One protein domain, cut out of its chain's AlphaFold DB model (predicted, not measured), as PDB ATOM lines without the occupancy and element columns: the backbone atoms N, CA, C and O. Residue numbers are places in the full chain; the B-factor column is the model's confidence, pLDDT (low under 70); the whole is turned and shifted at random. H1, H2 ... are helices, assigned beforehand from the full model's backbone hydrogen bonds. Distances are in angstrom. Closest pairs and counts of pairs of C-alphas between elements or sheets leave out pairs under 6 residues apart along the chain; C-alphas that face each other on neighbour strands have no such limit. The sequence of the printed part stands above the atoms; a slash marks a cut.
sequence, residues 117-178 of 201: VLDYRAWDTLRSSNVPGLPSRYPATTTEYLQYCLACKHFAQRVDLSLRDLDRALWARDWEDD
ATOM      1  N   VAL A 117     217.955 292.031 340.839       98.06
ATOM      2  CA  VAL A 117     218.951 291.050 341.278       98.06
ATOM      3  C   VAL A 117     218.944 290.950 342.803       98.06
ATOM      4  O   VAL A 117     219.067 291.946 343.517       98.06
ATOM      5  N   LEU A 118     218.853 289.724 343.327       98.00
ATOM      6  CA  LEU A 118     219.074 289.475 344.747       98.00
ATOM      7  C   LEU A 118     220.580 289.336 344.999       98.00
ATOM      8  O   LEU A 118     221.153 288.243 344.912       98.00
ATOM      9  N   ASP A 119     221.219 290.471 345.268       94.44
ATOM     10  CA  ASP A 119     222.632 290.564 345.613       94.44
ATOM     11  C   ASP A 119     222.824 290.937 347.086       94.44
ATOM     12  O   ASP A 119     222.102 291.773 347.625       94.44
ATOM     13  N   TYR A 120     223.806 290.317 347.743       92.69
ATOM     14  CA  TYR A 120     224.059 290.547 349.165       92.69
ATOM     15  C   TYR A 120     224.475 291.990 349.460       92.69
ATOM     16  O   TYR A 120     224.035 292.537 350.468       92.69
ATOM     17  N   ARG A 121     225.279 292.611 348.587       89.81
ATOM     18  CA  ARG A 121     225.735 293.996 348.779       89.81
ATOM     19  C   ARG A 121     224.551 294.947 348.670       89.81
ATOM     20  O   ARG A 121     224.264 295.669 349.615       89.81
ATOM     21  N   ALA A 122     223.787 294.837 347.581       93.31
ATOM     22  CA  ALA A 122     222.584 295.641 347.368       93.31
ATOM     23  C   ALA A 122     221.562 295.478 348.506       93.31
ATOM     24  O   ALA A 122     221.037 296.466 349.023       93.31
ATOM     25  N   TRP A 123     221.331 294.235 348.942       95.44
ATOM     26  CA  TRP A 123     220.508 293.930 350.107       95.44
ATOM     27  C   TRP A 123     220.992 294.653 351.365       95.44
ATOM     28  O   TRP A 123     220.194 295.302 352.044       95.44
ATOM     29  N   ASP A 124     222.280 294.529 351.692       93.06
ATOM     30  CA  ASP A 124     222.821 295.098 352.920       93.06
ATOM     31  C   ASP A 124     222.715 296.621 352.913       93.06
ATOM     32  O   ASP A 124     222.315 297.207 353.919       93.06
ATOM     33  N   THR A 125     222.939 297.258 351.760       92.94
ATOM     34  CA  THR A 125     222.811 298.708 351.658       92.94
ATOM     35  C   THR A 125     221.366 299.202 351.739       92.94
ATOM     36  O   THR A 125     221.102 300.243 352.340       92.94
ATOM     37  N   LEU A 126     220.403 298.479 351.160       94.88
ATOM     38  CA  LEU A 126     218.977 298.801 351.312       94.88
ATOM     39  C   LEU A 126     218.526 298.645 352.771       94.88
ATOM     40  O   LEU A 126     217.812 299.501 353.301       94.88
ATOM     41  N   ARG A 127     218.979 297.573 353.430       95.06
ATOM     42  CA  ARG A 127     218.685 297.281 354.836       95.06
ATOM     43  C   ARG A 127     219.280 298.334 355.770       95.06
ATOM     44  O   ARG A 127     218.564 298.835 356.631       95.06
ATOM     45  N   SER A 128     220.553 298.692 355.602       92.19
ATOM     46  CA  SER A 128     221.220 299.715 356.424       92.19
ATOM     47  C   SER A 128     220.626 301.114 356.222       92.19
ATOM     48  O   SER A 128     220.609 301.916 357.151       92.19
ATOM     49  N   SER A 129     220.057 301.372 355.040       91.62
ATOM     50  CA  SER A 129     219.341 302.613 354.714       91.62
ATOM     51  C   SER A 129     217.877 302.633 355.187       91.62
ATOM     52  O   SER A 129     217.172 303.600 354.911       91.62
ATOM     53  N   ASN A 130     217.400 301.592 355.883       93.94
ATOM     54  CA  ASN A 130     216.017 301.464 356.363       93.94
ATOM     55  C   ASN A 130     214.952 301.627 355.259       93.94
ATOM     56  O   ASN A 130     213.912 302.255 355.475       93.94
ATOM     57  N   VAL A 131     215.192 301.069 354.066       95.44
ATOM     58  CA  VAL A 131     214.183 301.092 352.994       95.44
ATOM     59  C   VAL A 131     212.938 300.306 353.441       95.44
ATOM     60  O   VAL A 131     213.055 299.151 353.860       95.44
ATOM     61  N   PRO A 132     211.734 300.909 353.384       96.81
ATOM     62  CA  PRO A 132     210.521 300.271 353.882       96.81
ATOM     63  C   PRO A 132     210.097 299.086 353.009       96.81
ATOM     64  O   PRO A 132     210.336 299.057 351.804       96.81
ATOM     65  N   GLY A 133     209.410 298.120 353.621       96.88
ATOM     66  CA  GLY A 133     208.821 296.976 352.919       96.88
ATOM     67  C   GLY A 133     209.773 295.806 352.667       96.88
ATOM     68  O   GLY A 133     209.310 294.753 352.232       96.88
ATOM     69  N   LEU A 134     211.067 295.939 352.982       97.62
ATOM     70  CA  LEU A 134     212.017 294.825 352.921       97.62
ATOM     71  C   LEU A 134     211.609 293.676 353.867       97.62
ATOM     72  O   LEU A 134     211.030 293.926 354.930       97.62
ATOM     73  N   PRO A 135     211.930 292.414 353.526       97.12
ATOM     74  CA  PRO A 135     211.819 291.301 354.466       97.12
ATOM     75  C   PRO A 135     212.712 291.503 355.703       97.12
ATOM     76  O   PRO A 135     213.661 292.283 355.702       97.12
ATOM     77  N   SER A 136     212.429 290.782 356.789       94.94
ATOM     78  CA  SER A 136     213.157 290.943 358.064       94.94
ATOM     79  C   SER A 136     214.602 290.432 358.033       94.94
ATOM     80  O   SER A 136     215.407 290.770 358.899       94.94
ATOM     81  N   ARG A 137     214.937 289.600 357.047       96.50
ATOM     82  CA  ARG A 137     216.264 289.021 356.822       96.50
ATOM     83  C   ARG A 137     216.507 288.853 355.329       96.50
ATOM     84  O   ARG A 137     215.576 288.989 354.537       96.50
ATOM     85  N   TYR A 138     217.745 288.512 354.970       97.56
ATOM     86  CA  TYR A 138     218.082 288.175 353.589       97.56
ATOM     87  C   TYR A 138     217.118 287.094 353.065       97.56
ATOM     88  O   TYR A 138     216.976 286.064 353.735       97.56
ATOM     89  N   PRO A 139     216.453 287.312 351.916       98.31
ATOM     90  CA  PRO A 139     215.466 286.383 351.384       98.31
ATOM     91  C   PRO A 139     215.978 284.945 351.293       98.31
ATOM     92  O   PRO A 139     216.984 284.663 350.640       98.31
ATOM     93  N   ALA A 140     215.256 284.032 351.939       97.44
ATOM     94  CA  ALA A 140     215.517 282.594 351.913       97.44
ATOM     95  C   ALA A 140     214.394 281.817 351.211       97.44
ATOM     96  O   ALA A 140     214.563 280.647 350.875       97.44
ATOM     97  N   THR A 141     213.258 282.469 350.973       98.31
ATOM     98  CA  THR A 141     212.081 281.909 350.304       98.31
ATOM     99  C   THR A 141     211.687 282.754 349.099       98.31
ATOM    100  O   THR A 141     212.021 283.939 349.014       98.31
ATOM    101  N   THR A 142     210.936 282.163 348.170       98.56
ATOM    102  CA  THR A 142     210.389 282.896 347.023       98.56
ATOM    103  C   THR A 142     209.506 284.064 347.466       98.56
ATOM    104  O   THR A 142     209.648 285.159 346.933       98.56
ATOM    105  N   THR A 143     208.669 283.881 348.491       98.50
ATOM    106  CA  THR A 143     207.815 284.949 349.031       98.50
ATOM    107  C   THR A 143     208.635 286.138 349.529       98.50
ATOM    108  O   THR A 143     208.335 287.279 349.184       98.50
ATOM    109  N   GLU A 144     209.705 285.891 350.290       98.50
ATOM    110  CA  GLU A 144     210.601 286.958 350.760       98.50
ATOM    111  C   GLU A 144     211.331 287.637 349.596       98.50
ATOM    112  O   GLU A 144     211.540 288.848 349.616       98.50
ATOM    113  N   TYR A 145     211.697 286.884 348.556       98.75
ATOM    114  CA  TYR A 145     212.315 287.456 347.361       98.75
ATOM    115  C   TYR A 145     211.338 288.341 346.572       98.75
ATOM    116  O   TYR A 145     211.715 289.424 346.123       98.75
ATOM    117  N   LEU A 146     210.072 287.941 346.441       98.69
ATOM    118  CA  LEU A 146     209.050 288.778 345.807       98.69
ATOM    119  C   LEU A 146     208.735 290.021 346.645       98.69
ATOM    120  O   LEU A 146     208.553 291.101 346.082       98.69
ATOM    121  N   GLN A 147     208.747 289.906 347.975       98.62
ATOM    122  CA  GLN A 147     208.662 291.058 348.872       98.62
ATOM    123  C   GLN A 147     209.839 292.023 348.654       98.62
ATOM    124  O   GLN A 147     209.635 293.232 348.549       98.62
ATOM    125  N   TYR A 148     211.061 291.500 348.525       98.62
ATOM    126  CA  TYR A 148     212.241 292.294 348.176       98.62
ATOM    127  C   TYR A 148     212.081 293.001 346.819       98.62
ATOM    128  O   TYR A 148     212.331 294.204 346.734       98.62
ATOM    129  N   CYS A 149     211.594 292.305 345.784       98.62
ATOM    130  CA  CYS A 149     211.322 292.912 344.476       98.62
ATOM    131  C   CYS A 149     210.311 294.061 344.586       98.62
ATOM    132  O   CYS A 149     210.516 295.120 343.998       98.62
ATOM    133  N   LEU A 150     209.236 293.878 345.359       98.56
ATOM    134  CA  LEU A 150     208.219 294.909 345.564       98.56
ATOM    135  C   LEU A 150     208.788 296.145 346.278       98.56
ATOM    136  O   LEU A 150     208.544 297.271 345.845       98.56
ATOM    137  N   ALA A 151     209.587 295.944 347.328       98.38
ATOM    138  CA  ALA A 151     210.260 297.033 348.034       98.38
ATOM    139  C   ALA A 151     211.207 297.813 347.102       98.38
ATOM    140  O   ALA A 151     211.179 299.044 347.083       98.38
ATOM    141  N   CYS A 152     211.987 297.105 346.279       98.38
ATOM    142  CA  CYS A 152     212.880 297.726 345.301       98.38
ATOM    143  C   CYS A 152     212.111 298.499 344.227       98.38
ATOM    144  O   CYS A 152     212.500 299.617 343.915       98.38
ATOM    145  N   LYS A 153     210.986 297.974 343.721       98.38
ATOM    146  CA  LYS A 153     210.122 298.689 342.761       98.38
ATOM    147  C   LYS A 153     209.605 299.999 343.329       98.38
ATOM    148  O   LYS A 153     209.730 301.037 342.689       98.38
ATOM    149  N   HIS A 154     209.053 299.962 344.539       98.19
ATOM    150  CA  HIS A 154     208.564 301.171 345.194       98.19
ATOM    151  C   HIS A 154     209.683 302.174 345.457       98.19
ATOM    152  O   HIS A 154     209.474 303.378 345.329       98.19
ATOM    153  N   PHE A 155     210.872 301.697 345.823       97.75
ATOM    154  CA  PHE A 155     212.010 302.577 346.026       97.75
ATOM    155  C   PHE A 155     212.493 303.197 344.713       97.75
ATOM    156  O   PHE A 155     212.611 304.415 344.652       97.75
ATOM    157  N   ALA A 156     212.667 302.396 343.659       97.94
ATOM    158  CA  ALA A 156     213.060 302.841 342.323       97.94
ATOM    159  C   ALA A 156     212.097 303.908 341.773       97.94
ATOM    160  O   ALA A 156     212.537 304.969 341.346       97.94
ATOM    161  N   GLN A 157     210.782 303.694 341.911       97.38
ATOM    162  CA  GLN A 157     209.752 304.672 341.537       97.38
ATOM    163  C   GLN A 157     209.878 305.998 342.296       97.38
ATOM    164  O   GLN A 157     209.675 307.062 341.722       97.38
ATOM    165  N   ARG A 158     210.208 305.956 343.592       97.06
ATOM    166  CA  ARG A 158     210.363 307.170 344.411       97.06
ATOM    167  C   ARG A 158     211.576 308.009 344.025       97.06
ATOM    168  O   ARG A 158     211.577 309.201 344.318       97.06
ATOM    169  N   VAL A 159     212.604 307.386 343.453       96.50
ATOM    170  CA  VAL A 159     213.858 308.049 343.063       96.50
ATOM    171  C   VAL A 159     214.006 308.194 341.546       96.50
ATOM    172  O   VAL A 159     215.076 308.576 341.092       96.50
ATOM    173  N   ASP A 160     212.944 307.902 340.788       97.44
ATOM    174  CA  ASP A 160     212.894 307.979 339.323       97.44
ATOM    175  C   ASP A 160     214.002 307.176 338.615       97.44
ATOM    176  O   ASP A 160     214.683 307.652 337.710       97.44
ATOM    177  N   LEU A 161     214.206 305.930 339.057       97.81
ATOM    178  CA  LEU A 161     215.147 304.989 338.447       97.81
ATOM    179  C   LEU A 161     214.428 303.746 337.919       97.81
ATOM    180  O   LEU A 161     213.413 303.307 338.465       97.81
ATOM    181  N   SER A 162     215.013 303.115 336.898       97.62
ATOM    182  CA  SER A 162     214.677 301.728 336.573       97.62
ATOM    183  C   SER A 162     215.148 300.794 337.697       97.62
ATOM    184  O   SER A 162     216.068 301.124 338.451       97.62
ATOM    185  N   LEU A 163     214.568 299.592 337.808       97.31
ATOM    186  CA  LEU A 163     215.073 298.579 338.749       97.31
ATOM    187  C   LEU A 163     216.552 298.270 338.503       97.31
ATOM    188  O   LEU A 163     217.325 298.095 339.445       97.31
ATOM    189  N   ARG A 164     216.965 298.260 337.232       96.88
ATOM    190  CA  ARG A 164     218.349 297.976 336.885       96.88
ATOM    191  C   ARG A 164     219.294 299.116 337.256       96.88
ATOM    192  O   ARG A 164     220.389 298.847 337.746       96.88
ATOM    193  N   ASP A 165     218.885 300.366 337.075       97.50
ATOM    194  CA  ASP A 165     219.686 301.513 337.517       97.50
ATOM    195  C   ASP A 165     219.753 301.600 339.038       97.50
ATOM    196  O   ASP A 165     220.804 301.939 339.583       97.50
ATOM    197  N   LEU A 166     218.685 301.197 339.732       97.25
ATOM    198  CA  LEU A 166     218.732 301.011 341.174       97.25
ATOM    199  C   LEU A 166     219.778 299.950 341.556       97.25
ATOM    200  O   LEU A 166     220.648 300.251 342.370       97.25
ATOM    201  N   ASP A 167     219.770 298.753 340.954       95.62
ATOM    202  CA  ASP A 167     220.790 297.723 341.220       95.62
ATOM    203  C   ASP A 167     222.223 298.270 341.022       95.62
ATOM    204  O   ASP A 167     223.105 298.024 341.852       95.62
ATOM    205  N   ARG A 168     222.459 299.024 339.935       94.88
ATOM    206  CA  ARG A 168     223.759 299.655 339.631       94.88
ATOM    207  C   ARG A 168     224.162 300.660 340.706       94.88
ATOM    208  O   ARG A 168     225.292 300.607 341.185       94.88
ATOM    209  N   ALA A 169     223.246 301.537 341.113       95.81
ATOM    210  CA  ALA A 169     223.495 302.548 342.138       95.81
ATOM    211  C   ALA A 169     223.794 301.919 343.510       95.81
ATOM    212  O   ALA A 169     224.713 302.347 344.207       95.81
ATOM    213  N   LEU A 170     223.053 300.870 343.886       93.81
ATOM    214  CA  LEU A 170     223.274 300.141 345.137       93.81
ATOM    215  C   LEU A 170     224.650 299.468 345.161       93.81
ATOM    216  O   LEU A 170     225.349 299.548 346.171       93.81
ATOM    217  N   TRP A 171     225.048 298.839 344.053       90.44
ATOM    218  CA  TRP A 171     226.369 298.229 343.922       90.44
ATOM    219  C   TRP A 171     227.492 299.274 343.947       90.44
ATOM    220  O   TRP A 171     228.475 299.096 344.662       90.44
ATOM    221  N   ALA A 172     227.332 300.375 343.206       91.94
ATOM    222  CA  ALA A 172     228.323 301.447 343.135       91.94
ATOM    223  C   ALA A 172     228.577 302.087 344.503       91.94
ATOM    224  O   ALA A 172     229.724 302.353 344.842       91.94
ATOM    225  N   ARG A 173     227.529 302.260 345.317       89.44
ATOM    226  CA  ARG A 173     227.646 302.775 346.687       89.44
ATOM    227  C   ARG A 173     228.485 301.870 347.590       89.44
ATOM    228  O   ARG A 173     229.361 302.360 348.287       89.44
ATOM    229  N   ASP A 174     228.246 300.561 347.562       87.12
ATOM    230  CA  ASP A 174     229.042 299.607 348.348       87.12
ATOM    231  C   ASP A 174     230.518 299.589 347.901       87.12
ATOM    232  O   ASP A 174     231.430 299.570 348.729       87.12
ATOM    233  N   TRP A 175     230.760 299.678 346.589       89.69
ATOM    234  CA  TRP A 175     232.106 299.810 346.027       89.69
ATOM    235  C   TRP A 175     232.795 301.129 346.424       89.69
ATOM    236  O   TRP A 175     233.975 301.125 346.781       89.69
ATOM    237  N   GLU A 176     232.075 302.251 346.392       91.38
ATOM    238  CA  GLU A 176     232.592 303.560 346.799       91.38
ATOM    239  C   GLU A 176     232.901 303.588 348.302       91.38
ATOM    240  O   GLU A 176     233.953 304.082 348.704       91.38
ATOM    241  N   ASP A 177     232.055 302.977 349.132       88.25
ATOM    242  CA  ASP A 177     232.296 302.833 350.567       88.25
ATOM    243  C   ASP A 177     233.585 302.043 350.858       88.25
ATOM    244  O   ASP A 177     234.370 302.437 351.729       88.25
ATOM    245  N   ASP A 178     233.837 300.952 350.123       87.19
ATOM    246  CA  ASP A 178     235.093 300.191 350.185       87.19
ATOM    247  C   ASP A 178     236.301 301.072 349.811       87.19
ATOM    248  O   ASP A 178     237.306 301.101 350.532       87.19
TER     249      ASP A 178
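This is residues 117 to 178 of the 201 residues of an uncharacterized protein of Anaerolineae bacterium CG2_30_64_16 (UniProt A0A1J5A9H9). Two longer helices, H2 and H3, meet near their ends as an L, and the short helix H1 sits in the angle of the L, packed across H3 and near H2. The long link from H1 to H2, residues 129 to 141, forms a loop without a named element before the chain turns into H2. The printed part has 62 residues with three named helices in the order H1, H2, H3 and no named strand; the class is all helix. The whole is compact, with a radius of gyration of the C-alphas of 10.9 A and spans of 30 by 25 by 19 A.

H1, residues 120 to 128, touches H3, residues 163 to 178, about perpendicular at 84 degrees. Their closest C-alphas are those of Ala 122 and Leu 170, 5.1 A apart, and H3 touches H1 with residues 167 to 174 alone. H1 and H2, residues 142 to 158, are near each other, with 6 pairs of C-alphas within 10 A but no pair within 8 A. H2 touches H3 about perpendicular at 89 degrees, with residues 152 to 156 of H2 and 163 to 166 of H3 alone. The closest C-alphas there are those of Ala 156 and Leu 163, 5.9 A apart. In H1, H2 and H3 every O i to N i+4 pair is within hydrogen-bond range.

H1 runs from C-alpha 120 at (224.059, 290.547, 349.165) to C-alpha 128, 12.0 A. H2 begins at C-alpha 142 at (210.389, 282.896, 347.023) and measures 24.4 A to C-alpha 158. H3 measures 23.1 A from C-alpha 163 to C-alpha 178 at (235.093, 300.191, 350.185).

The two C-alphas farthest apart are those of Thr 143 and Asp 178, 31.3 A. The link from H1 to H2 is long, with 13 residues, and the link from H2 to H3 is tight, with 4. The printed part has no cut. Its mean pLDDT is 95.6, and no printed residue is under 70.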